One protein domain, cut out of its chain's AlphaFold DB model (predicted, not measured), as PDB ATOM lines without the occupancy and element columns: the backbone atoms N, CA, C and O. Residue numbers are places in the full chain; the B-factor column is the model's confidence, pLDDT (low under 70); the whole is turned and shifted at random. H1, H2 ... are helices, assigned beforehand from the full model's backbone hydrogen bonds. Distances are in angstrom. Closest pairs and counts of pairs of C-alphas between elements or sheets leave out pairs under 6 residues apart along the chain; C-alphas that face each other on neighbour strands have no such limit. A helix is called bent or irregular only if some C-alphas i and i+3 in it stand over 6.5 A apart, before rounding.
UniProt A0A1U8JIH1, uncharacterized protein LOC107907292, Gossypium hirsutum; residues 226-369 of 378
ATOM      1  N   PHE A 226     162.557 201.680 147.467       83.88
ATOM      2  CA  PHE A 226     161.220 201.996 146.981       83.88
ATOM      3  C   PHE A 226     160.548 200.817 146.266       83.88
ATOM      4  O   PHE A 226     159.331 200.683 146.345       83.88
ATOM      5  N   ILE A 227     161.309 199.945 145.600       79.81
ATOM      6  CA  ILE A 227     160.789 198.777 144.867       79.81
ATOM      7  C   ILE A 227     160.675 197.536 145.768       79.81
ATOM      8  O   ILE A 227     159.906 196.616 145.472       79.81
ATOM      9  N   TRP A 228     161.440 197.490 146.858       83.62
ATOM     10  CA  TRP A 228     161.609 196.310 147.702       83.62
ATOM     11  C   TRP A 228     160.360 195.932 148.499       83.62
ATOM     12  O   TRP A 228     159.752 196.754 149.185       83.62
ATOM     13  N   GLY A 229     160.036 194.636 148.503       83.06
ATOM     14  CA  GLY A 229     159.166 194.068 149.528       83.06
ATOM     15  C   GLY A 229     159.921 193.819 150.838       83.06
ATOM     16  O   GLY A 229     161.152 193.834 150.884       83.06
ATOM     17  N   ASP A 230     159.196 193.481 151.908       87.00
ATOM     18  CA  ASP A 230     159.804 193.146 153.210       87.00
ATOM     19  C   ASP A 230     160.837 192.007 153.114       87.00
ATOM     20  O   ASP A 230     161.823 191.970 153.850       87.00
ATOM     21  N   ALA A 231     160.623 191.064 152.192       87.19
ATOM     22  CA  ALA A 231     161.554 189.970 151.939       87.19
ATOM     23  C   ALA A 231     162.859 190.452 151.296       87.19
ATOM     24  O   ALA A 231     163.922 189.926 151.616       87.19
ATOM     25  N   ASP A 232     162.793 191.446 150.412       85.75
ATOM     26  CA  ASP A 232     163.968 192.026 149.759       85.75
ATOM     27  C   ASP A 232     164.761 192.875 150.755       85.75
ATOM     28  O   ASP A 232     165.966 192.685 150.889       85.75
ATOM     29  N   LYS A 233     164.063 193.675 151.570       90.00
ATOM     30  CA  LYS A 233     164.621 194.388 152.731       90.00
ATOM     31  C   LYS A 233     165.353 193.441 153.696       90.00
ATOM     32  O   LYS A 233     166.480 193.711 154.108       90.00
ATOM     33  N   CYS A 234     164.750 192.294 154.022       90.38
ATOM     34  CA  CYS A 234     165.387 191.265 154.852       90.38
ATOM     35  C   CYS A 234     166.688 190.745 154.223       90.38
ATOM     36  O   CYS A 234     167.722 190.694 154.888       90.38
ATOM     37  N   ARG A 235     166.643 190.384 152.934       85.50
ATOM     38  CA  ARG A 235     167.802 189.866 152.191       85.50
ATOM     39  C   ARG A 235     168.926 190.887 152.110       85.50
ATOM     40  O   ARG A 235     170.074 190.522 152.334       85.50
ATOM     41  N   PHE A 236     168.592 192.142 151.830       89.81
ATOM     42  CA  PHE A 236     169.555 193.229 151.746       89.81
ATOM     43  C   PHE A 236     170.376 193.357 153.035       89.81
ATOM     44  O   PHE A 236     171.602 193.342 152.976       89.81
ATOM     45  N   LEU A 237     169.721 193.377 154.204       91.75
ATOM     46  CA  LEU A 237     170.418 193.453 155.495       91.75
ATOM     47  C   LEU A 237     171.341 192.251 155.738       91.75
ATOM     48  O   LEU A 237     172.465 192.426 156.202       91.75
ATOM     49  N   ILE A 238     170.884 191.039 155.406       87.81
ATOM     50  CA  ILE A 238     171.685 189.812 155.545       87.81
ATOM     51  C   ILE A 238     172.919 189.867 154.635       87.81
ATOM     52  O   ILE A 238     174.032 189.578 155.076       87.81
ATOM     53  N   ASN A 239     172.738 190.261 153.373       87.75
ATOM     54  CA  ASN A 239     173.827 190.359 152.408       87.75
ATOM     55  C   ASN A 239     174.837 191.442 152.806       87.75
ATOM     56  O   ASN A 239     176.042 191.215 152.720       87.75
ATOM     57  N   LEU A 240     174.364 192.607 153.250       89.31
ATOM     58  CA  LEU A 240     175.234 193.708 153.657       89.31
ATOM     59  C   LEU A 240     176.069 193.334 154.890       89.31
ATOM     60  O   LEU A 240     177.282 193.541 154.893       89.31
ATOM     61  N   ASP A 241     175.457 192.699 155.895       89.62
ATOM     62  CA  ASP A 241     176.169 192.160 157.062       89.62
ATOM     63  C   ASP A 241     177.248 191.146 156.648       89.62
ATOM     64  O   ASP A 241     178.379 191.193 157.138       89.62
ATOM     65  N   TYR A 242     176.931 190.259 155.701       86.75
ATOM     66  CA  TYR A 242     177.891 189.299 155.161       86.75
ATOM     67  C   TYR A 242     179.088 189.984 154.483       86.75
ATOM     68  O   TYR A 242     180.237 189.629 154.759       86.75
ATOM     69  N   LEU A 243     178.838 190.977 153.623       85.38
ATOM     70  CA  LEU A 243     179.889 191.701 152.905       85.38
ATOM     71  C   LEU A 243     180.811 192.472 153.857       85.38
ATOM     72  O   LEU A 243     182.030 192.424 153.690       85.38
ATOM     73  N   LEU A 244     180.248 193.103 154.892       85.94
ATOM     74  CA  LEU A 244     181.020 193.787 155.933       85.94
ATOM     75  C   LEU A 244     181.859 192.801 156.760       85.94
ATOM     76  O   LEU A 244     183.041 193.043 157.002       85.94
ATOM     77  N   LYS A 245     181.300 191.647 157.151       85.62
ATOM     78  CA  LYS A 245     182.039 190.603 157.895       85.62
ATOM     79  C   LYS A 245     183.198 190.015 157.098       85.62
ATOM     80  O   LYS A 245     184.247 189.723 157.666       85.62
ATOM     81  N   ARG A 246     183.021 189.853 155.785       82.88
ATOM     82  CA  ARG A 246     184.068 189.386 154.865       82.88
ATOM     83  C   ARG A 246     185.080 190.472 154.498       82.88
ATOM     84  O   ARG A 246     186.022 190.155 153.781       82.88
ATOM     85  N   ARG A 247     184.895 191.715 154.967       82.12
ATOM     86  CA  ARG A 247     185.683 192.895 154.562       82.12
ATOM     87  C   ARG A 247     185.696 193.110 153.045       82.12
ATOM     88  O   ARG A 247     186.643 193.662 152.504       82.12
ATOM     89  N   ALA A 248     184.648 192.647 152.361       80.50
ATOM     90  CA  ALA A 248     184.451 192.918 150.940       80.50
ATOM     91  C   ALA A 248     184.020 194.379 150.724       80.50
ATOM     92  O   ALA A 248     184.315 194.967 149.692       80.50
ATOM     93  N   ILE A 249     183.341 194.951 151.719       81.50
ATOM     94  CA  ILE A 249     183.135 196.389 151.880       81.50
ATOM     95  C   ILE A 249     184.019 196.818 153.051       81.50
ATOM     96  O   ILE A 249     183.905 196.249 154.144       81.50
ATOM     97  N   ASP A 250     184.912 197.783 152.822       83.50
ATOM     98  CA  ASP A 250     185.719 198.349 153.900       83.50
ATOM     99  C   ASP A 250     184.827 199.150 154.853       83.50
ATOM    100  O   ASP A 250     184.058 200.017 154.437       83.50
ATOM    101  N   LEU A 251     184.922 198.844 156.146       82.81
ATOM    102  CA  LEU A 251     184.039 199.406 157.163       82.81
ATOM    103  C   LEU A 251     184.250 200.913 157.350       82.81
ATOM    104  O   LEU A 251     183.278 201.626 157.591       82.81
ATOM    105  N   ASN A 252     185.492 201.394 157.274       82.38
ATOM    106  CA  ASN A 252     185.799 202.805 157.504       82.38
ATOM    107  C   ASN A 252     185.290 203.648 156.336       82.38
ATOM    108  O   ASN A 252     184.568 204.617 156.554       82.38
ATOM    109  N   ASN A 253     185.570 203.209 155.109       81.19
ATOM    110  CA  ASN A 253     185.075 203.862 153.902       81.19
ATOM    111  C   ASN A 253     183.545 203.818 153.823       81.19
ATOM    112  O   ASN A 253     182.925 204.790 153.418       81.19
ATOM    113  N   PHE A 254     182.912 202.711 154.226       84.38
ATOM    114  CA  PHE A 254     181.452 202.625 154.241       84.38
ATOM    115  C   PHE A 254     180.813 203.540 155.291       84.38
ATOM    116  O   PHE A 254     179.785 204.147 155.012       84.38
ATOM    117  N   ASN A 255     181.418 203.677 156.476       84.75
ATOM    118  CA  ASN A 255     180.972 204.669 157.458       84.75
ATOM    119  C   ASN A 255     181.073 206.091 156.901       84.75
ATOM    120  O   ASN A 255     180.104 206.830 156.995       84.75
ATOM    121  N   TYR A 256     182.189 206.433 156.250       81.88
ATOM    122  CA  TYR A 256     182.347 207.728 155.589       81.88
ATOM    123  C   TYR A 256     181.241 207.973 154.543       81.88
ATOM    124  O   TYR A 256     180.592 209.012 154.555       81.88
ATOM    125  N   SER A 257     180.935 206.975 153.706       82.25
ATOM    126  CA  SER A 257     179.849 207.060 152.717       82.25
ATOM    127  C   SER A 257     178.447 207.195 153.328       82.25
ATOM    128  O   SER A 257     177.560 207.764 152.690       82.25
ATOM    129  N   LEU A 258     178.226 206.647 154.530       80.88
ATOM    130  CA  LEU A 258     176.982 206.821 155.287       80.88
ATOM    131  C   LEU A 258     176.894 208.224 155.900       80.88
ATOM    132  O   LEU A 258     175.818 208.813 155.881       80.88
ATOM    133  N   ASP A 259     178.007 208.767 156.391       76.31
ATOM    134  CA  ASP A 259     178.068 210.112 156.972       76.31
ATOM    135  C   ASP A 259     177.904 211.212 155.904       76.31
ATOM    136  O   ASP A 259     177.344 212.269 156.186       76.31
ATOM    137  N   GLU A 260     178.321 210.956 154.658       69.25
ATOM    138  CA  GLU A 260     178.070 211.846 153.511       69.25
ATOM    139  C   GLU A 260     176.625 211.780 152.977       69.25
ATOM    140  O   GLU A 260     176.228 212.608 152.153       69.25
ATOM    141  N   SER A 261     175.812 210.809 153.412       63.84
ATOM    142  CA  SER A 261     174.422 210.703 152.958       63.84
ATOM    143  C   SER A 261     173.557 211.804 153.593       63.84
ATOM    144  O   SER A 261     173.415 211.906 154.808       63.84
ATOM    145  N   SER A 262     172.976 212.668 152.759       51.62
ATOM    146  CA  SER A 262     172.465 213.981 153.183       51.62
ATOM    147  C   SER A 262     171.148 213.978 153.978       51.62
ATOM    148  O   SER A 262     170.762 215.027 154.484       51.62
ATOM    149  N   ASP A 263     170.452 212.838 154.097       56.62
ATOM    150  CA  ASP A 263     169.067 212.782 154.614       56.62
ATOM    151  C   ASP A 263     168.863 211.827 155.817       56.62
ATOM    152  O   ASP A 263     167.748 211.724 156.347       56.62
ATOM    153  N   GLY A 264     169.915 211.133 156.269       56.00
ATOM    154  CA  GLY A 264     169.840 210.035 157.240       56.00
ATOM    155  C   GLY A 264     170.521 210.316 158.579       56.00
ATOM    156  O   GLY A 264     171.636 210.819 158.626       56.00
ATOM    157  N   ASN A 265     169.880 209.946 159.695       59.78
ATOM    158  CA  ASN A 265     170.445 210.056 161.050       59.78
ATOM    159  C   ASN A 265     170.662 208.660 161.658       59.78
ATOM    160  O   ASN A 265     170.203 208.348 162.760       59.78
ATOM    161  N   LEU A 266     171.350 207.786 160.914       74.50
ATOM    162  CA  LEU A 266     171.826 206.505 161.444       74.50
ATOM    163  C   LEU A 266     172.931 206.674 162.491       74.50
ATOM    164  O   LEU A 266     173.376 205.672 163.031       74.50
ATOM    165  N   SER A 267     173.376 207.888 162.811       66.75
ATOM    166  CA  SER A 267     174.311 208.138 163.910       66.75
ATOM    167  C   SER A 267     173.635 208.031 165.286       66.75
ATOM    168  O   SER A 267     174.257 207.523 166.216       66.75
ATOM    169  N   ASN A 268     172.337 208.356 165.404       75.81
ATOM    170  CA  ASN A 268     171.577 208.288 166.668       75.81
ATOM    171  C   ASN A 268     170.513 207.170 166.714       75.81
ATOM    172  O   ASN A 268     169.517 207.256 167.434       75.81
ATOM    173  N   TRP A 269     170.706 206.085 165.961       85.19
ATOM    174  CA  TRP A 269     169.732 204.984 165.850       85.19
ATOM    175  C   TRP A 269     169.359 204.310 167.183       85.19
ATOM    176  O   TRP A 269     168.291 203.707 167.276       85.19
ATOM    177  N   ILE A 270     170.206 204.405 168.213       87.62
ATOM    178  CA  ILE A 270     169.948 203.820 169.539       87.62
ATOM    179  C   ILE A 270     168.791 204.526 170.243       87.62
ATOM    180  O   ILE A 270     167.964 203.857 170.863       87.62
ATOM    181  N   ASP A 271     168.682 205.849 170.112       86.75
ATOM    182  CA  ASP A 271     167.636 206.621 170.785       86.75
ATOM    183  C   ASP A 271     166.242 206.214 170.294       86.75
ATOM    184  O   ASP A 271     165.278 206.147 171.061       86.75
ATOM    185  N   ALA A 272     166.148 205.827 169.020       87.38
ATOM    186  CA  ALA A 272     164.921 205.319 168.425       87.38
ATOM    187  C   ALA A 272     164.467 203.964 169.017       87.38
ATOM    188  O   ALA A 272     163.320 203.547 168.816       87.38
ATOM    189  N   LEU A 273     165.335 203.272 169.765       90.31
ATOM    190  CA  LEU A 273     165.043 201.970 170.366       90.31
ATOM    191  C   LEU A 273     164.431 202.059 171.762       90.31
ATOM    192  O   LEU A 273     163.816 201.081 172.178       90.31
ATOM    193  N   TYR A 274     164.549 203.180 172.484       87.12
ATOM    194  CA  TYR A 274     164.120 203.256 173.894       87.12
ATOM    195  C   TYR A 274     162.658 202.843 174.109       87.12
ATOM    196  O   TYR A 274     162.332 202.179 175.089       87.12
ATOM    197  N   ASN A 275     161.786 203.154 173.148       87.12
ATOM    198  CA  ASN A 275     160.364 202.799 173.192       87.12
ATOM    199  C   ASN A 275     160.038 201.465 172.490       87.12
ATOM    200  O   ASN A 275     158.884 201.203 172.145       87.12
ATOM    201  N   LYS A 276     161.045 200.627 172.222       93.31
ATOM    202  CA  LYS A 276     160.931 199.350 171.502       93.31
ATOM    203  C   LYS A 276     161.553 198.227 172.351       93.31
ATOM    204  O   LYS A 276     162.699 197.854 172.106       93.31
ATOM    205  N   PRO A 277     160.811 197.651 173.318       92.50
ATOM    206  CA  PRO A 277     161.366 196.801 174.379       92.50
ATOM    207  C   PRO A 277     162.247 195.646 173.887       92.50
ATOM    208  O   PRO A 277     163.377 195.491 174.349       92.50
ATOM    209  N   VAL A 278     161.773 194.872 172.904       95.31
ATOM    210  CA  VAL A 278     162.532 193.730 172.361       95.31
ATOM    211  C   VAL A 278     163.781 194.192 171.608       95.31
ATOM    212  O   VAL A 278     164.857 193.625 171.787       95.31
ATOM    213  N   LEU A 279     163.666 195.241 170.785       94.94
ATOM    214  CA  LEU A 279     164.799 195.780 170.025       94.94
ATOM    215  C   LEU A 279     165.867 196.363 170.957       94.94
ATOM    216  O   LEU A 279     167.056 196.124 170.754       94.94
ATOM    217  N   TYR A 280     165.441 197.069 172.006       94.31
ATOM    218  CA  TYR A 280     166.333 197.614 173.018       94.31
ATOM    219  C   TYR A 280     167.039 196.511 173.811       94.31
ATOM    220  O   TYR A 280     168.248 196.593 173.999       94.31
ATOM    221  N   LYS A 281     166.339 195.435 174.206       94.19
ATOM    222  CA  LYS A 281     166.980 194.278 174.859       94.19
ATOM    223  C   LYS A 281     168.045 193.619 173.984       94.19
ATOM    224  O   LYS A 281     169.125 193.304 174.476       94.19
ATOM    225  N   VAL A 282     167.775 193.441 172.688       93.62
ATOM    226  CA  VAL A 282     168.778 192.906 171.749       93.62
ATOM    227  C   VAL A 282     169.996 193.831 171.660       93.62
ATOM    228  O   VAL A 282     171.136 193.357 171.631       93.62
ATOM    229  N   TYR A 283     169.770 195.148 171.608       92.44
ATOM    230  CA  TYR A 283     170.851 196.130 171.652       92.44
ATOM    231  C   TYR A 283     171.660 195.994 172.948       92.44
ATOM    232  O   TYR A 283     172.882 195.863 172.889       92.44
ATOM    233  N   ASP A 284     170.987 195.951 174.097       90.94
ATOM    234  CA  ASP A 284     171.612 195.910 175.416       90.94
ATOM    235  C   ASP A 284     172.474 194.658 175.619       90.94
ATOM    236  O   ASP A 284     173.632 194.756 176.027       90.94
ATOM    237  N   TYR A 285     171.969 193.493 175.204       88.81
ATOM    238  CA  TYR A 285     172.704 192.226 175.240       88.81
ATOM    239  C   TYR A 285     174.046 192.294 174.498       88.81
ATOM    240  O   TYR A 285     175.056 191.749 174.943       88.81
ATOM    241  N   SER A 286     174.070 192.973 173.350       82.38
ATOM    242  CA  SER A 286     175.247 193.085 172.488       82.38
ATOM    243  C   SER A 286     175.907 194.460 172.551       82.38
ATOM    244  O   SER A 286     176.692 194.777 171.660       82.38
ATOM    245  N   ARG A 287     175.652 195.257 173.598       84.44
ATOM    246  CA  ARG A 287     176.098 196.658 173.709       84.44
ATOM    247  C   ARG A 287     177.594 196.832 173.431       84.44
ATOM    248  O   ARG A 287     178.008 197.736 172.711       84.44
ATOM    249  N   ASN A 288     178.412 195.902 173.929       79.44
ATOM    250  CA  ASN A 288     179.862 195.903 173.720       79.44
ATOM    251  C   ASN A 288     180.282 195.743 172.246       79.44
ATOM    252  O   ASN A 288     181.348 196.219 171.861       79.44
ATOM    253  N   SER A 289     179.446 195.110 171.422       73.88
ATOM    254  CA  SER A 289     179.673 194.908 169.986       73.88
ATOM    255  C   SER A 289     179.469 196.182 169.159       73.88
ATOM    256  O   SER A 289     179.833 196.198 167.981       73.88
ATOM    257  N   TYR A 290     178.911 197.237 169.766       78.94
ATOM    258  CA  TYR A 290     178.590 198.517 169.127       78.94
ATOM    259  C   TYR A 290     179.393 199.696 169.707       78.94
ATOM    260  O   TYR A 290     179.055 200.843 169.447       78.94
ATOM    261  N   LYS A 291     180.449 199.440 170.500       63.28
ATOM    262  CA  LYS A 291     181.223 200.476 171.226       63.28
ATOM    263  C   LYS A 291     181.750 201.619 170.355       63.28
ATOM    264  O   LYS A 291     181.882 202.736 170.839       63.28
ATOM    265  N   LEU A 292     182.058 201.333 169.096       63.72
ATOM    266  CA  LEU A 292     182.258 202.354 168.078       63.72
ATOM    267  C   LEU A 292     180.877 202.587 167.461       63.72
ATOM    268  O   LEU A 292     180.434 201.767 166.655       63.72
ATOM    269  N   LEU A 293     180.179 203.634 167.908       61.66
ATOM    270  CA  LEU A 293     178.828 204.014 167.466       61.66
ATOM    271  C   LEU A 293     178.838 204.550 166.029       61.66
ATOM    272  O   LEU A 293     178.421 205.669 165.758       61.66
ATOM    273  N   THR A 294     179.373 203.770 165.099       72.75
ATOM    274  CA  THR A 294     179.419 204.146 163.692       72.75
ATOM    275  C   THR A 294     178.090 203.799 163.031       72.75
ATOM    276  O   THR A 294     177.433 202.833 163.432       72.75
ATOM    277  N   ALA A 295     177.698 204.533 161.990       74.44
ATOM    278  CA  ALA A 295     176.452 204.270 161.270       74.44
ATOM    279  C   ALA A 295     176.368 202.809 160.773       74.44
ATOM    280  O   ALA A 295     175.334 202.157 160.906       74.44
ATOM    281  N   ALA A 296     177.483 202.215 160.330       81.94
ATOM    282  CA  ALA A 296     177.535 200.811 159.911       81.94
ATOM    283  C   ALA A 296     177.304 199.790 161.048       81.94
ATOM    284  O   ALA A 296     177.007 198.621 160.774       81.94
ATOM    285  N   ALA A 297     177.405 200.185 162.325       87.00
ATOM    286  CA  ALA A 297     177.083 199.311 163.457       87.00
ATOM    287  C   ALA A 297     175.602 198.893 163.454       87.00
ATOM    288  O   ALA A 297     175.286 197.785 163.903       87.00
ATOM    289  N   VAL A 298     174.717 199.711 162.865       89.56
ATOM    290  CA  VAL A 298     173.290 199.388 162.716       89.56
ATOM    291  C   VAL A 298     173.070 198.103 161.910       89.56
ATOM    292  O   VAL A 298     172.132 197.355 162.182       89.56
ATOM    293  N   VAL A 299     173.959 197.783 160.961       90.25
ATOM    294  CA  VAL A 299     173.866 196.558 160.151       90.25
ATOM    295  C   VAL A 299     174.089 195.323 161.025       90.25
ATOM    296  O   VAL A 299     173.316 194.363 160.972       90.25
ATOM    297  N   ARG A 300     175.098 195.370 161.906       88.50
ATOM    298  CA  ARG A 300     175.358 194.293 162.875       88.50
ATOM    299  C   ARG A 300     174.233 194.181 163.892       88.50
ATOM    300  O   ARG A 300     173.843 193.070 164.239       88.50
ATOM    301  N   PHE A 301     173.695 195.314 164.341       92.19
ATOM    302  CA  PHE A 301     172.521 195.330 165.203       92.19
ATOM    303  C   PHE A 301     171.340 194.616 164.541       92.19
ATOM    304  O   PHE A 301     170.789 193.694 165.136       92.19
ATOM    305  N   CYS A 302     171.010 194.941 163.290       93.31
ATOM    306  CA  CYS A 302     169.946 194.264 162.548       93.31
ATOM    307  C   CYS A 302     170.190 192.747 162.434       93.31
ATOM    308  O   CYS A 302     169.266 191.956 162.626       93.31
ATOM    309  N   SER A 303     171.437 192.329 162.184       91.12
ATOM    310  CA  SER A 303     171.837 190.911 162.173       91.12
ATOM    311  C   SER A 303     171.578 190.230 163.526       91.12
ATOM    312  O   SER A 303     171.001 189.141 163.581       91.12
ATOM    313  N   ASN A 304     171.914 190.897 164.634       92.19
ATOM    314  CA  ASN A 304     171.641 190.405 165.985       92.19
ATOM    315  C   ASN A 304     170.142 190.377 166.307       92.19
ATOM    316  O   ASN A 304     169.677 189.434 166.944       92.19
ATOM    317  N   VAL A 305     169.358 191.335 165.809       94.62
ATOM    318  CA  VAL A 305     167.894 191.317 165.931       94.62
ATOM    319  C   VAL A 305     167.317 190.083 165.243       94.62
ATOM    320  O   VAL A 305     166.527 189.374 165.857       94.62
ATOM    321  N   PHE A 306     167.748 189.741 164.027       93.06
ATOM    322  CA  PHE A 306     167.266 188.517 163.374       93.06
ATOM    323  C   PHE A 306     167.573 187.237 164.158       93.06
ATOM    324  O   PHE A 306     166.786 186.293 164.090       93.06
ATOM    325  N   ARG A 307     168.685 187.204 164.899       91.31
ATOM    326  CA  ARG A 307     169.109 186.048 165.701       91.31
ATOM    327  C   ARG A 307     168.387 185.962 167.043       91.31
ATOM    328  O   ARG A 307     167.992 184.876 167.451       91.31
ATOM    329  N   HIS A 308     168.208 187.098 167.714       93.75
ATOM    330  CA  HIS A 308     167.834 187.133 169.127       93.75
ATOM    331  C   HIS A 308     166.445 187.719 169.403       93.75
ATOM    332  O   HIS A 308     165.990 187.635 170.540       93.75
ATOM    333  N   TYR A 309     165.725 188.262 168.407       94.94
ATOM    334  CA  TYR A 309     164.400 188.866 168.640       94.94
ATOM    335  C   TYR A 309     163.470 187.911 169.384       94.94
ATOM    336  O   TYR A 309     162.915 188.267 170.412       94.94
ATOM    337  N   ASN A 310     163.316 186.680 168.891       94.06
ATOM    338  CA  ASN A 310     162.358 185.732 169.465       94.06
ATOM    339  C   ASN A 310     162.779 185.185 170.833       94.06
ATOM    340  O   ASN A 310     161.918 184.706 171.560       94.06
ATOM    341  N   GLN A 311     164.066 185.258 171.178       93.44
ATOM    342  CA  GLN A 311     164.551 184.929 172.518       93.44
ATOM    343  C   GLN A 311     164.092 185.999 173.515       93.44
ATOM    344  O   GLN A 311     163.511 185.677 174.545       93.44
ATOM    345  N   TYR A 312     164.277 187.274 173.165       94.50
ATOM    346  CA  TYR A 312     163.894 188.396 174.025       94.50
ATOM    347  C   TYR A 312     162.413 188.770 173.943       94.50
ATOM    348  O   TYR A 312     161.913 189.438 174.844       94.50
ATOM    349  N   ALA A 313     161.697 188.328 172.906       93.44
ATOM    350  CA  ALA A 313     160.255 188.513 172.788       93.44
ATOM    351  C   ALA A 313     159.525 187.901 173.989       93.44
ATOM    352  O   ALA A 313     158.736 188.598 174.623       93.44
ATOM    353  N   ASP A 314     159.867 186.661 174.358       87.69
ATOM    354  CA  ASP A 314     159.275 185.968 175.510       87.69
ATOM    355  C   ASP A 314     159.507 186.755 176.807       87.69
ATOM    356  O   ASP A 314     158.575 187.014 177.568       87.69
ATOM    357  N   GLU A 315     160.737 187.225 177.028       90.44
ATOM    358  CA  GLU A 315     161.085 188.002 178.222       90.44
ATOM    359  C   GLU A 315     160.456 189.405 178.264       90.44
ATOM    360  O   GLU A 315     160.454 190.049 179.313       90.44
ATOM    361  N   CYS A 316     160.001 189.923 177.126       91.31
ATOM    362  CA  CYS A 316     159.311 191.208 177.011       91.31
ATOM    363  C   CYS A 316     157.783 191.052 176.962       91.31
ATOM    364  O   CYS A 316     157.087 192.050 176.788       91.31
ATOM    365  N   GLY A 317     157.251 189.830 177.079       90.31
ATOM    366  CA  GLY A 317     155.817 189.567 176.935       90.31
ATOM    367  C   GLY A 317     155.288 189.768 175.509       90.31
ATOM    368  O   GLY A 317     154.084 189.934 175.310       90.31
ATOM    369  N   GLU A 318     156.165 189.767 174.502       91.81
ATOM    370  CA  GLU A 318     155.805 189.866 173.091       91.81
ATOM    371  C   GLU A 318     155.702 188.481 172.433       91.81
ATOM    372  O   GLU A 318     156.375 187.521 172.799       91.81
ATOM    373  N   ARG A 319     154.864 188.365 171.396       91.56
ATOM    374  CA  ARG A 319     154.758 187.125 170.613       91.56
ATOM    375  C   ARG A 319     155.979 186.945 169.714       91.56
ATOM    376  O   ARG A 319     156.410 187.896 169.061       91.56
ATOM    377  N   LYS A 320     156.441 185.700 169.568       93.50
ATOM    378  CA  LYS A 320     157.426 185.322 168.544       93.50
ATOM    379  C   LYS A 320     156.908 185.627 167.144       93.50
ATOM    380  O   LYS A 320     155.731 185.428 166.831       93.50
ATOM    381  N   ILE A 321     157.805 186.094 166.286       94.38
ATOM    382  CA  ILE A 321     157.499 186.509 164.921       94.38
ATOM    383  C   ILE A 321     158.580 186.049 163.937       94.38
ATOM    384  O   ILE A 321     159.732 185.824 164.295       94.38
ATOM    385  N   GLY A 322     158.205 185.905 162.666       92.50
ATOM    386  CA  GLY A 322     159.151 185.590 161.591       92.50
ATOM    387  C   GLY A 322     159.956 186.808 161.119       92.50
ATOM    388  O   GLY A 322     159.545 187.953 161.324       92.50
ATOM    389  N   LYS A 323     161.057 186.559 160.393       91.69
ATOM    390  CA  LYS A 323     162.003 187.579 159.880       91.69
ATOM    391  C   LYS A 323     161.328 188.732 159.119       91.69
ATOM    392  O   LYS A 323     161.699 189.886 159.296       91.69
ATOM    393  N   ILE A 324     160.276 188.451 158.347       91.19
ATOM    394  CA  ILE A 324     159.490 189.473 157.629       91.19
ATOM    395  C   ILE A 324     158.825 190.472 158.583       91.19
ATOM    396  O   ILE A 324     158.851 191.677 158.353       91.19
ATOM    397  N   ARG A 325     158.241 189.992 159.684       93.25
ATOM    398  CA  ARG A 325     157.632 190.872 160.690       93.25
ATOM    399  C   ARG A 325     158.696 191.610 161.507       93.25
ATOM    400  O   ARG A 325     158.458 192.749 161.889       93.25
ATOM    401  N   ILE A 326     159.867 191.003 161.714       94.75
ATOM    402  CA  ILE A 326     161.027 191.678 162.315       94.75
ATOM    403  C   ILE A 326     161.468 192.864 161.443       94.75
ATOM    404  O   ILE A 326     161.671 193.952 161.969       94.75
ATOM    405  N   VAL A 327     161.528 192.708 160.114       94.06
ATOM    406  CA  VAL A 327     161.826 193.821 159.188       94.06
ATOM    407  C   VAL A 327     160.829 194.970 159.333       94.06
ATOM    408  O   VAL A 327     161.234 196.131 159.317       94.06
ATOM    409  N   ARG A 328     159.540 194.674 159.525       93.44
ATOM    410  CA  ARG A 328     158.529 195.715 159.778       93.44
ATOM    411  C   ARG A 328     158.794 196.439 161.092       93.44
ATOM    412  O   ARG A 328     158.837 197.661 161.092       93.44
ATOM    413  N   LYS A 329     159.078 195.705 162.173       94.25
ATOM    414  CA  LYS A 329     159.460 196.285 163.475       94.25
ATOM    415  C   LYS A 329     160.705 197.172 163.375       94.25
ATOM    416  O   LYS A 329     160.733 198.238 163.980       94.25
ATOM    417  N   LEU A 330     161.706 196.758 162.593       94.06
ATOM    418  CA  LEU A 330     162.895 197.566 162.310       94.06
ATOM    419  C   LEU A 330     162.545 198.826 161.512       94.06
ATOM    420  O   LEU A 330     162.988 199.901 161.881       94.06
ATOM    421  N   SER A 331     161.704 198.714 160.479       91.31
ATOM    422  CA  SER A 331     161.247 199.863 159.675       91.31
ATOM    423  C   SER A 331     160.421 200.859 160.498       91.31
ATOM    424  O   SER A 331     160.506 202.061 160.288       91.31
ATOM    425  N   GLU A 332     159.621 200.373 161.449       91.12
ATOM    426  CA  GLU A 332     158.852 201.210 162.376       91.12
ATOM    427  C   GLU A 332     159.741 201.940 163.388       91.12
ATOM    428  O   GLU A 332     159.401 203.037 163.823       91.12
ATOM    429  N   ALA A 333     160.836 201.309 163.824       91.44
ATOM    430  CA  ALA A 333     161.784 201.912 164.754       91.44
ATOM    431  C   ALA A 333     162.745 202.873 164.043       91.44
ATOM    432  O   ALA A 333     163.067 203.924 164.580       91.44
ATOM    433  N   LEU A 334     163.173 202.525 162.830       90.69
ATOM    434  CA  LEU A 334     164.164 203.243 162.037       90.69
ATOM    435  C   LEU A 334     163.605 203.497 160.624       90.69
ATOM    436  O   LEU A 334     163.923 202.750 159.693       90.69
ATOM    437  N   PRO A 335     162.772 204.540 160.434       86.62
ATOM    438  CA  PRO A 335     162.057 204.774 159.175       86.62
ATOM    439  C   PRO A 335     162.953 204.964 157.945       86.62
ATOM    440  O   PRO A 335     162.543 204.625 156.838       86.62
ATOM    441  N   ASN A 336     164.179 205.459 158.139       87.50
ATOM    442  CA  ASN A 336     165.135 205.706 157.058       87.50
ATOM    443  C   ASN A 336     166.165 204.578 156.880       87.50
ATOM    444  O   ASN A 336     166.962 204.637 155.954       87.50
ATOM    445  N   LEU A 337     166.121 203.509 157.692       90.75
ATOM    446  CA  LEU A 337     167.156 202.462 157.728       90.75
ATOM    447  C   LEU A 337     167.568 201.950 156.342       90.75
ATOM    448  O   LEU A 337     168.749 201.828 156.044       90.75
ATOM    449  N   PHE A 338     166.592 201.606 155.503       90.00
ATOM    450  CA  PHE A 338     166.874 201.030 154.188       90.00
ATOM    451  C   PHE A 338     167.336 202.070 153.177       90.00
ATOM    452  O   PHE A 338     168.116 201.725 152.298       90.00
ATOM    453  N   VAL A 339     166.853 203.306 153.301       87.88
ATOM    454  CA  VAL A 339     167.259 204.432 152.456       87.88
ATOM    455  C   VAL A 339     168.713 204.771 152.742       87.88
ATOM    456  O   VAL A 339     169.535 204.678 151.840       87.88
ATOM    457  N   ASP A 340     169.042 205.010 154.008       87.12
ATOM    458  CA  ASP A 340     170.375 205.432 154.431       87.12
ATOM    459  C   ASP A 340     171.425 204.360 154.097       87.12
ATOM    460  O   ASP A 340     172.484 204.653 153.549       87.12
ATOM    461  N   LEU A 341     171.111 203.080 154.339       89.06
ATOM    462  CA  LEU A 341     172.008 201.981 153.973       89.06
ATOM    463  C   LEU A 341     172.139 201.792 152.455       89.06
ATOM    464  O   LEU A 341     173.213 201.409 151.988       89.06
ATOM    465  N   PHE A 342     171.069 202.016 151.687       86.12
ATOM    466  CA  PHE A 342     171.123 201.962 150.227       86.12
ATOM    467  C   PHE A 342     171.986 203.095 149.672       86.12
ATOM    468  O   PHE A 342     172.902 202.825 148.899       86.12
ATOM    469  N   ASP A 343     171.755 204.327 150.118       81.38
ATOM    470  CA  ASP A 343     172.532 205.497 149.717       81.38
ATOM    471  C   ASP A 343     174.001 205.339 150.095       81.38
ATOM    472  O   ASP A 343     174.868 205.535 149.252       81.38
ATOM    473  N   GLY A 344     174.292 204.866 151.311       83.00
ATOM    474  CA  GLY A 344     175.657 204.547 151.718       83.00
ATOM    475  C   GLY A 344     176.317 203.516 150.802       83.00
ATOM    476  O   GLY A 344     177.492 203.652 150.475       83.00
ATOM    477  N   CYS A 345     175.581 202.502 150.332       81.75
ATOM    478  CA  CYS A 345     176.111 201.521 149.377       81.75
ATOM    479  C   CYS A 345     176.388 202.150 148.005       81.75
ATOM    480  O   CYS A 345     177.399 201.835 147.376       81.75
ATOM    481  N   ILE A 346     175.492 203.020 147.540       77.94
ATOM    482  CA  ILE A 346     175.625 203.743 146.276       77.94
ATOM    483  C   ILE A 346     176.815 204.708 146.322       77.94
ATOM    484  O   ILE A 346     177.683 204.631 145.455       77.94
ATOM    485  N   ASN A 347     176.909 205.526 147.369       77.56
ATOM    486  CA  ASN A 347     178.020 206.442 147.612       77.56
ATOM    487  C   ASN A 347     179.340 205.679 147.727       77.56
ATOM    488  O   ASN A 347     180.311 206.031 147.075       77.56
ATOM    489  N   HIS A 348     179.364 204.563 148.458       78.38
ATOM    490  CA  HIS A 348     180.557 203.724 148.557       78.38
ATOM    491  C   HIS A 348     181.011 203.189 147.192       78.38
ATOM    492  O   HIS A 348     182.205 203.164 146.899       78.38
ATOM    493  N   ALA A 349     180.070 202.785 146.332       73.00
ATOM    494  CA  ALA A 349     180.382 202.369 144.967       73.00
ATOM    495  C   ALA A 349     180.858 203.532 144.079       73.00
ATOM    496  O   ALA A 349     181.679 203.300 143.193       73.00
ATOM    497  N   TYR A 350     180.345 204.746 144.304       66.56
ATOM    498  CA  TYR A 350     180.724 205.960 143.579       66.56
ATOM    499  C   TYR A 350     182.123 206.442 143.971       66.56
ATOM    500  O   TYR A 350     183.012 206.476 143.127       66.56
ATOM    501  N   CYS A 351     182.352 206.692 145.264       64.38
ATOM    502  CA  CYS A 351     183.627 207.164 145.808       64.38
ATOM    503  C   CYS A 351     184.791 206.209 145.494       64.38
ATOM    504  O   CYS A 351     185.932 206.643 145.381       64.38
ATOM    505  N   LEU A 352     184.520 204.903 145.355       54.66
ATOM    506  CA  LEU A 352     185.519 203.919 144.928       54.66
ATOM    507  C   LEU A 352     185.615 203.754 143.408       54.66
ATOM    508  O   LEU A 352     186.652 203.303 142.930       54.66
ATOM    509  N   GLY A 353     184.571 204.100 142.651       50.66
ATOM    510  CA  GLY A 353     184.574 204.061 141.187       50.66
ATOM    511  C   GLY A 353     185.593 205.023 140.575       50.66
ATOM    512  O   GLY A 353     186.228 204.664 139.590       50.66
ATOM    513  N   ASP A 354     185.823 206.166 141.223       43.81
ATOM    514  CA  ASP A 354     186.867 207.130 140.844       43.81
ATOM    515  C   ASP A 354     188.292 206.663 141.206       43.81
ATOM    516  O   ASP A 354     189.274 207.224 140.721       43.81
ATOM    517  N   LEU A 355     188.429 205.630 142.050       40.91
ATOM    518  CA  LEU A 355     189.718 205.154 142.570       40.91
ATOM    519  C   LEU A 355     190.144 203.786 142.007       40.91
ATOM    520  O   LEU A 355     191.339 203.559 141.826       40.91
ATOM    521  N   TYR A 356     189.204 202.872 141.736       45.03
ATOM    522  CA  TYR A 356     189.466 201.503 141.270       45.03
ATOM    523  C   TYR A 356     188.286 200.968 140.429       45.03
ATOM    524  O   TYR A 356     187.221 200.642 140.959       45.03
ATOM    525  N   GLU A 357     188.455 200.827 139.111       45.78
ATOM    526  CA  GLU A 357     187.400 200.298 138.234       45.78
ATOM    527  C   GLU A 357     187.025 198.818 138.519       45.78
ATOM    528  O   GLU A 357     187.858 197.949 138.777       45.78
ATOM    529  N   SER A 358     185.728 198.525 138.347       56.28
ATOM    530  CA  SER A 358     185.039 197.217 138.249       56.28
ATOM    531  C   SER A 358     184.711 196.416 139.528       56.28
ATOM    532  O   SER A 358     183.555 195.993 139.671       56.28
ATOM    533  N   ASP A 359     185.626 196.230 140.484       58.03
ATOM    534  CA  ASP A 359     185.406 195.264 141.584       58.03
ATOM    535  C   ASP A 359     184.522 195.792 142.729       58.03
ATOM    536  O   ASP A 359     183.681 195.057 143.270       58.03
ATOM    537  N   ALA A 360     184.627 197.081 143.067       59.06
ATOM    538  CA  ALA A 360     183.803 197.706 144.106       59.06
ATOM    539  C   ALA A 360     182.318 197.742 143.701       59.06
ATOM    540  O   ALA A 360     181.439 197.304 144.450       59.06
ATOM    541  N   GLN A 361     182.032 198.151 142.460       61.69
ATOM    542  CA  GLN A 361     180.674 198.145 141.906       61.69
ATOM    543  C   GLN A 361     180.093 196.726 141.818       61.69
ATOM    544  O   GLN A 361     178.906 196.516 142.083       61.69
ATOM    545  N   ALA A 362     180.908 195.729 141.450       65.88
ATOM    546  CA  ALA A 362     180.482 194.333 141.419       65.88
ATOM    547  C   ALA A 362     180.156 193.800 142.823       65.88
ATOM    548  O   ALA A 362     179.206 193.026 142.977       65.88
ATOM    549  N   THR A 363     180.906 194.234 143.836       64.69
ATOM    550  CA  THR A 363     180.717 193.849 145.238       64.69
ATOM    551  C   THR A 363     179.466 194.480 145.838       64.69
ATOM    552  O   THR A 363     178.646 193.761 146.405       64.69
ATOM    553  N   VAL A 364     179.234 195.776 145.622       63.34
ATOM    554  CA  VAL A 364     178.002 196.452 146.058       63.34
ATOM    555  C   VAL A 364     176.769 195.853 145.374       63.34
ATOM    556  O   VAL A 364     175.774 195.560 146.034       63.34
ATOM    557  N   LYS A 365     176.857 195.501 144.084       68.00
ATOM    558  CA  LYS A 365     175.787 194.754 143.394       68.00
ATOM    559  C   LYS A 365     175.456 193.413 144.058       68.00
ATOM    560  O   LYS A 365     174.348 192.920 143.870       68.00
ATOM    561  N   ARG A 366     176.364 192.795 144.827       66.50
ATOM    562  CA  ARG A 366     176.054 191.570 145.592       66.50
ATOM    563  C   ARG A 366     175.157 191.849 146.797       66.50
ATOM    564  O   ARG A 366     174.381 190.962 147.136       66.50
ATOM    565  N   ALA A 367     175.194 193.050 147.381       62.19
ATOM    566  CA  ALA A 367     174.269 193.438 148.449       62.19
ATOM    567  C   ALA A 367     172.810 193.372 147.966       62.19
ATOM    568  O   ALA A 367     171.928 192.905 148.688       62.19
ATOM    569  N   PHE A 368     172.584 193.741 146.703       66.19
ATOM    570  CA  PHE A 368     171.266 193.817 146.071       66.19
ATOM    571  C   PHE A 368     170.796 192.512 145.398       66.19
ATOM    572  O   PHE A 368     169.641 192.390 144.991       66.19
ATOM    573  N   ARG A 369     171.661 191.494 145.272       62.75
ATOM    574  CA  ARG A 369     171.318 190.227 144.594       62.75
ATOM    575  C   ARG A 369     170.561 189.255 145.503       62.75
ATOM    576  O   ARG A 369     170.746 189.216 146.718       62.75
TER     577      ARG A 369
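Overview. This is residues 226 to 369 of the 378 residues of the protein "uncharacterized protein LOC107907292" of Gossypium hirsutum (UniProt A0A1U8JIH1). What does one see first? Eight helices, mostly crossed on one another, form an elongated body: H1 runs through its middle, H5, H6 and H3 pack together toward one end with the small H4 near them, and at the other end H7 and H8 fold back as a hairpin, with H2 packed across H7. Residues 260 to 276, with no named element, run between the end that holds H2 and the end that holds H3. What is it made of, and how large is it? The printed part has 144 residues with eight named helices, H1 to H8 in order along the chain, no named strand, and the class all helix. It is compact, with a radius of gyration of the C-alphas of 15.1 A, and spans 51 by 29 by 27 A.

Arrangement. What does the first helix touch? H1, residues 230 to 245, touches H6, residues 323 to 333, with residues 230 to 234 alone, about perpendicular at 86 degrees; the closest C-alphas are those of Asp 230 and Ile 324, 5.8 A apart. With residues 237 to 241 alone it touches residues 299 to 303 of H5, residues 297 to 315, at a steep tilt of 60 degrees, opposite ways, the closest C-alphas being those of Asp 241 and Val 299 at 5.8 A. With residues 236 to 243 alone it touches H8, residues 359 to 367, at a steep tilt of 42 degrees, opposite ways, the closest C-alphas being those of Asn 239 and Ala 367 at 5.0 A. What stands round H5? H3, residues 277 to 285, touches it at a steep tilt of 64 degrees, the closest C-alphas being those of Val 278 and Ala 313 at 5.7 A. H6 touches its residues 302 to 309 alone, only just about perpendicular at 71 degrees, the closest C-alphas being those of Phe 306 and Lys 323 at 6.4 A. H4, residues 287 to 290, is close to H5 but not clearly touching, with C-alphas 290 and 297 at 5.9 A. What stands round H7? H7, residues 337 to 353, forms a helical hairpin with H8 at a shallow tilt of 15 degrees, C-alphas 349 and 361 being the closest at 5.2 A. H2, residues 251 to 259, touches H7 at a steep tilt of 65 degrees, the C-alphas of Leu 258 and Gly 344 being the closest at 4.4 A. H6 and H7 only just touch, and only at the corner by their link, with 3 pairs of C-alphas within 8 A, the closest being those of Ser 331 and Leu 337 at 6.7 A. How do the helix backbones run? Every O i to N i+4 pair is within hydrogen-bond range in H1, H2, H3, H6 and H7, against 11 of 15 in H5 and 4 of 5 in H8, and H4 is too short for such a pair.

Along the chain. Where do the elements begin and end? H1 begins at C-alpha 230, (159.804, 193.146, 153.210), and is 22.9 A long from first to last C-alpha; H6 is 15.1 A and H7 24.1 A long. H8 ends at C-alpha 367, (174.269, 193.438, 148.449). Is any helix irregular? H5, 24.5 A long, is irregular, with C-alphas 307 and 310 7.7 A apart and a kink of 65 degrees near residue 308, where C-alpha 308 is at (167.834, 187.133, 169.127).

Size, cuts and confidence. How far does it reach, and is it cut? The two C-alphas farthest apart are those of Gly 317 and Glu 357, at 51.1 A, and the printed part has no cut. Which link is long? The link from H2 to H3, 17 residues, is long. Where is confidence low? The mean pLDDT of the printed part is 81.5, and it is under 70 at residues 260 to 265, 267, 291 to 293 and 350 to 369.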